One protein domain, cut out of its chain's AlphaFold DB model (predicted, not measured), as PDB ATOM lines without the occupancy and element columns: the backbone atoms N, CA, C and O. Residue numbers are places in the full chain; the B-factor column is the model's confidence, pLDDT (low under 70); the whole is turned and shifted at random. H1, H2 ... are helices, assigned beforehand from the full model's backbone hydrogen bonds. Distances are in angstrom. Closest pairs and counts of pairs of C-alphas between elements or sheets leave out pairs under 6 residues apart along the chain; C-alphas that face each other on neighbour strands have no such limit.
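Overview. This is residues 333 to 378 of the 430 residues of an uncharacterized protein of Dorcoceras hygrometricum (UniProt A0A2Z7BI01). One long, straight helix, H1, makes the length of the model, and after its last residue, Thr 360, the backbone folds back through a tight turn into a short helix, H2, which packs beside residues 354 to 358 of H1 as the short arm of a lopsided hairpin. Residues 333 to 346 of H1 stand free, and a tail without a named element follows H2. The printed part has 46 residues with two named helices, H1 then H2, and no named strand; its class is all helix. It is a loose rod with a radius of gyration of the C-alphas of 13.5 A, spanning 42 by 18 by 14 A.

Arrangement. H1, residues 333 to 360, and H2, residues 365 to 370, form a helical hairpin. They touch, H1 with residues 354 to 358 alone; the closest C-alphas are those of Arg 354 and Val 368, 7.0 A apart. They run opposite ways at a shallow tilt of 28 degrees. In H1 and H2 every O i to N i+4 pair is within hydrogen-bond range.

Along the chain. H1 runs 40.9 A from C-alpha 333 at (203.650, 212.173, 202.674) to C-alpha 360 at (218.210, 189.328, 233.341). H2 measures 8.8 A and ends at C-alpha 370 at (213.816, 182.253, 218.364).

Size, cuts and confidence. The C-alphas farthest apart, of Ala 333 and Leu 362, are 42.9 A apart. The printed part has no cut, and the link from H1 to H2 is tight. Residues 370 to 378 have pLDDT under 70.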
ATOM      1  N   ALA A 333     202.280 211.996 202.197       91.44
ATOM      2  CA  ALA A 333     203.650 212.173 202.674       91.44
ATOM      3  C   ALA A 333     203.750 212.313 204.203       91.44
ATOM      4  O   ALA A 333     204.768 211.959 204.789       91.44
ATOM      5  N   PHE A 334     202.714 212.849 204.858       94.31
ATOM      6  CA  PHE A 334     202.653 212.869 206.318       94.31
ATOM      7  C   PHE A 334     202.380 211.473 206.882       94.31
ATOM      8  O   PHE A 334     203.043 211.078 207.835       94.31
ATOM      9  N   ARG A 335     201.453 210.714 206.283       93.69
ATOM     10  CA  ARG A 335     201.168 209.330 206.697       93.69
ATOM     11  C   ARG A 335     202.398 208.437 206.555       93.69
ATOM     12  O   ARG A 335     202.745 207.759 207.514       93.69
ATOM     13  N   ASP A 336     203.087 208.515 205.422       94.75
ATOM     14  CA  ASP A 336     204.294 207.727 205.146       94.75
ATOM     15  C   ASP A 336     205.397 208.035 206.170       94.75
ATOM     16  O   ASP A 336     206.041 207.137 206.706       94.75
ATOM     17  N   GLU A 337     205.578 209.315 206.507       94.81
ATOM     18  CA  GLU A 337     206.552 209.750 207.508       94.81
ATOM     19  C   GLU A 337     206.179 209.295 208.927       94.81
ATOM     20  O   GLU A 337     207.052 208.860 209.680       94.81
ATOM     21  N   VAL A 338     204.895 209.357 209.295       95.12
ATOM     22  CA  VAL A 338     204.402 208.846 210.585       95.12
ATOM     23  C   VAL A 338     204.607 207.335 210.681       95.12
ATOM     24  O   VAL A 338     205.121 206.865 211.693       95.12
ATOM     25  N   LEU A 339     204.279 206.578 209.628       94.81
ATOM     26  CA  LEU A 339     204.503 205.130 209.569       94.81
ATOM     27  C   LEU A 339     205.991 204.791 209.694       94.81
ATOM     28  O   LEU A 339     206.374 203.943 210.498       94.81
ATOM     29  N   ARG A 340     206.851 205.511 208.972       94.06
ATOM     30  CA  ARG A 340     208.305 205.349 209.055       94.06
ATOM     31  C   ARG A 340     208.836 205.611 210.470       94.06
ATOM     32  O   ARG A 340     209.689 204.866 210.957       94.06
ATOM     33  N   GLN A 341     208.344 206.652 211.144       94.81
ATOM     34  CA  GLN A 341     208.709 206.934 212.538       94.81
ATOM     35  C   GLN A 341     208.199 205.852 213.495       94.81
ATOM     36  O   GLN A 341     208.950 205.436 214.376       94.81
ATOM     37  N   ALA A 342     206.973 205.360 213.308       93.25
ATOM     38  CA  ALA A 342     206.409 204.282 214.118       93.25
ATOM     39  C   ALA A 342     207.233 202.991 214.005       93.25
ATOM     40  O   ALA A 342     207.578 202.405 215.029       93.25
ATOM     41  N   LEU A 343     207.632 202.604 212.786       90.50
ATOM     42  CA  LEU A 343     208.525 201.462 212.551       90.50
ATOM     43  C   LEU A 343     209.876 201.647 213.252       90.50
ATOM     44  O   LEU A 343     210.346 200.749 213.942       90.50
ATOM     45  N   THR A 344     210.454 202.848 213.170       93.12
ATOM     46  CA  THR A 344     211.731 203.155 213.839       93.12
ATOM     47  C   THR A 344     211.627 203.004 215.364       93.12
ATOM     48  O   THR A 344     212.530 202.463 216.003       93.12
ATOM     49  N   ILE A 345     210.530 203.480 215.967       93.56
ATOM     50  CA  ILE A 345     210.291 203.351 217.414       93.56
ATOM     51  C   ILE A 345     210.072 201.885 217.788       93.56
ATOM     52  O   ILE A 345     210.646 201.423 218.774       93.56
ATOM     53  N   HIS A 346     209.270 201.156 217.011       90.94
ATOM     54  CA  HIS A 346     209.034 199.731 217.217       90.94
ATOM     55  C   HIS A 346     210.353 198.949 217.228       90.94
ATOM     56  O   HIS A 346     210.627 198.228 218.189       90.94
ATOM     57  N   ASP A 347     211.205 199.154 216.224       87.88
ATOM     58  CA  ASP A 347     212.500 198.478 216.128       87.88
ATOM     59  C   ASP A 347     213.383 198.785 217.342       87.88
ATOM     60  O   ASP A 347     213.980 197.877 217.929       87.88
ATOM     61  N   GLN A 348     213.405 200.044 217.789       89.12
ATOM     62  CA  GLN A 348     214.152 200.445 218.979       89.12
ATOM     63  C   GLN A 348     213.631 199.762 220.255       89.12
ATOM     64  O   GLN A 348     214.428 199.263 221.053       89.12
ATOM     65  N   VAL A 349     212.309 199.691 220.439       89.75
ATOM     66  CA  VAL A 349     211.686 199.018 221.590       89.75
ATOM     67  C   VAL A 349     211.985 197.518 221.571       89.75
ATOM     68  O   VAL A 349     212.345 196.957 222.605       89.75
ATOM     69  N   VAL A 350     211.906 196.865 220.409       86.75
ATOM     70  CA  VAL A 350     212.245 195.441 220.265       86.75
ATOM     71  C   VAL A 350     213.709 195.189 220.630       86.75
ATOM     72  O   VAL A 350     214.007 194.253 221.378       86.75
ATOM     73  N   ILE A 351     214.629 196.038 220.161       86.94
ATOM     74  CA  ILE A 351     216.052 195.965 220.517       86.94
ATOM     75  C   ILE A 351     216.246 196.124 222.033       86.94
ATOM     76  O   ILE A 351     216.979 195.341 222.647       86.94
ATOM     77  N   ASP A 352     215.576 197.095 222.656       89.19
ATOM     78  CA  ASP A 352     215.694 197.361 224.092       89.19
ATOM     79  C   ASP A 352     215.123 196.221 224.950       89.19
ATOM     80  O   ASP A 352     215.779 195.783 225.897       89.19
ATOM     81  N   CYS A 353     213.957 195.676 224.593       86.88
ATOM     82  CA  CYS A 353     213.365 194.513 225.258       86.88
ATOM     83  C   CYS A 353     214.289 193.293 225.176       86.88
ATOM     84  O   CYS A 353     214.521 192.608 226.175       86.88
ATOM     85  N   ARG A 354     214.890 193.042 224.005       83.62
ATOM     86  CA  ARG A 354     215.878 191.964 223.840       83.62
ATOM     87  C   ARG A 354     217.097 192.175 224.724       83.62
ATOM     88  O   ARG A 354     217.560 191.225 225.356       83.62
ATOM     89  N   ARG A 355     217.619 193.403 224.783       87.81
ATOM     90  CA  ARG A 355     218.748 193.744 225.658       87.81
ATOM     91  C   ARG A 355     218.413 193.425 227.118       87.81
ATOM     92  O   ARG A 355     219.183 192.722 227.766       87.81
ATOM     93  N   GLN A 356     217.240 193.838 227.595       89.56
ATOM     94  CA  GLN A 356     216.791 193.564 228.964       89.56
ATOM     95  C   GLN A 356     216.641 192.061 229.252       89.56
ATOM     96  O   GLN A 356     217.102 191.577 230.288       89.56
ATOM     97  N   LEU A 357     216.056 191.284 228.333       85.69
ATOM     98  CA  LEU A 357     215.927 189.831 228.503       85.69
ATOM     99  C   LEU A 357     217.296 189.143 228.627       85.69
ATOM    100  O   LEU A 357     217.475 188.296 229.504       85.69
ATOM    101  N   ARG A 358     218.285 189.559 227.826       84.88
ATOM    102  CA  ARG A 358     219.667 189.053 227.918       84.88
ATOM    103  C   ARG A 358     220.335 189.427 229.242       84.88
ATOM    104  O   ARG A 358     221.026 188.600 229.834       84.88
ATOM    105  N   GLU A 359     220.114 190.646 229.728       90.19
ATOM    106  CA  GLU A 359     220.681 191.132 230.994       90.19
ATOM    107  C   GLU A 359     220.132 190.378 232.213       90.19
ATOM    108  O   GLU A 359     220.891 190.056 233.129       90.19
ATOM    109  N   THR A 360     218.838 190.042 232.215       88.44
ATOM    110  CA  THR A 360     218.210 189.328 233.341       88.44
ATOM    111  C   THR A 360     218.622 187.857 233.442       88.44
ATOM    112  O   THR A 360     218.500 187.277 234.520       88.44
ATOM    113  N   LYS A 361     219.116 187.240 232.354       84.25
ATOM    114  CA  LYS A 361     219.450 185.799 232.255       84.25
ATOM    115  C   LYS A 361     218.306 184.852 232.647       84.25
ATOM    116  O   LYS A 361     218.543 183.669 232.886       84.25
ATOM    117  N   LEU A 362     217.077 185.361 232.736       81.50
ATOM    118  CA  LEU A 362     215.894 184.576 233.097       81.50
ATOM    119  C   LEU A 362     215.373 183.754 231.917       81.50
ATOM    120  O   LEU A 362     214.657 182.777 232.118       81.50
ATOM    121  N   VAL A 363     215.741 184.143 230.698       82.81
ATOM    122  CA  VAL A 363     215.358 183.480 229.455       82.81
ATOM    123  C   VAL A 363     216.614 182.897 228.817       82.81
ATOM    124  O   VAL A 363     217.654 183.558 228.774       82.81
ATOM    125  N   SER A 364     216.535 181.645 228.358       83.12
ATOM    126  CA  SER A 364     217.658 181.005 227.678       83.12
ATOM    127  C   SER A 364     217.963 181.727 226.367       83.12
ATOM    128  O   SER A 364     217.075 182.224 225.673       83.12
ATOM    129  N   GLU A 365     219.243 181.770 226.020       80.50
ATOM    130  CA  GLU A 365     219.736 182.425 224.808       80.50
ATOM    131  C   GLU A 365     219.063 181.882 223.533       80.50
ATOM    132  O   GLU A 365     218.811 182.639 222.601       80.50
ATOM    133  N   ASP A 366     218.693 180.600 223.528       79.50
ATOM    134  CA  ASP A 366     217.996 179.958 222.414       79.50
ATOM    135  C   ASP A 366     216.584 180.527 222.211       79.50
ATOM    136  O   ASP A 366     216.180 180.766 221.079       79.50
ATOM    137  N   ILE A 367     215.851 180.839 223.289       77.88
ATOM    138  CA  ILE A 367     214.521 181.464 223.194       77.88
ATOM    139  C   ILE A 367     214.648 182.915 222.717       77.88
ATOM    140  O   ILE A 367     213.867 183.356 221.879       77.88
ATOM    141  N   VAL A 368     215.665 183.649 223.183       76.94
ATOM    142  CA  VAL A 368     215.933 185.017 222.704       76.94
ATOM    143  C   VAL A 368     216.270 185.027 221.206       76.94
ATOM    144  O   VAL A 368     215.868 185.958 220.509       76.94
ATOM    145  N   ARG A 369     216.946 183.985 220.699       77.19
ATOM    146  CA  ARG A 369     217.217 183.785 219.264       77.19
ATOM    147  C   ARG A 369     216.007 183.313 218.470       77.19
ATOM    148  O   ARG A 369     215.869 183.687 217.320       77.19
ATOM    149  N   MET A 370     215.083 182.552 219.052       69.81
ATOM    150  CA  MET A 370     213.816 182.253 218.364       69.81
ATOM    151  C   MET A 370     212.945 183.505 218.180       69.81
ATOM    152  O   MET A 370     212.163 183.571 217.239       69.81
ATOM    153  N   ILE A 371     213.116 184.516 219.042       69.38
ATOM    154  CA  ILE A 371     212.543 185.862 218.876       69.38
ATOM    155  C   ILE A 371     213.446 186.737 217.971       69.38
ATOM    156  O   ILE A 371     213.310 187.962 217.964       69.38
ATOM    157  N   GLU A 372     214.373 186.156 217.195       61.47
ATOM    158  CA  GLU A 372     214.908 186.756 215.963       61.47
ATOM    159  C   GLU A 372     213.940 186.466 214.797       61.47
ATOM    160  O   GLU A 372     214.161 185.533 214.029       61.47
ATOM    161  N   PRO A 373     212.885 187.272 214.553       52.38
ATOM    162  CA  PRO A 373     212.583 187.583 213.177       52.38
ATOM    163  C   PRO A 373     213.828 188.263 212.611       52.38
ATOM    164  O   PRO A 373     214.501 189.017 213.318       52.38
ATOM    165  N   SER A 374     214.119 187.950 211.359       50.19
ATOM    166  CA  SER A 374     215.205 188.395 210.490       50.19
ATOM    167  C   SER A 374     215.374 189.924 210.410       50.19
ATOM    168  O   SER A 374     215.309 190.500 209.330       50.19
ATOM    169  N   VAL A 375     215.559 190.604 211.540       48.78
ATOM    170  CA  VAL A 375     215.922 192.013 211.639       48.78
ATOM    171  C   VAL A 375     217.397 192.050 211.268       48.78
ATOM    172  O   VAL A 375     218.211 191.506 212.020       48.78
ATOM    173  N   PRO A 376     217.761 192.608 210.102       49.62
ATOM    174  CA  PRO A 376     219.158 192.730 209.732       49.62
ATOM    175  C   PRO A 376     219.877 193.484 210.849       49.62
ATOM    176  O   PRO A 376     219.363 194.492 211.341       49.62
ATOM    177  N   GLU A 377     221.061 193.014 211.252       50.12
ATOM    178  CA  GLU A 377     221.980 193.857 212.021       50.12
ATOM    179  C   GLU A 377     222.038 195.236 211.347       50.12
ATOM    180  O   GLU A 377     222.056 195.276 210.110       50.12
ATOM    181  N   PRO A 378     222.041 196.346 212.107       44.53
ATOM    182  CA  PRO A 378     222.015 197.692 211.552       44.53
ATOM    183  C   PRO A 378     223.277 197.913 210.712       44.53
ATOM    184  O   PRO A 378     224.317 198.339 211.207       44.53
TER     185      PRO A 378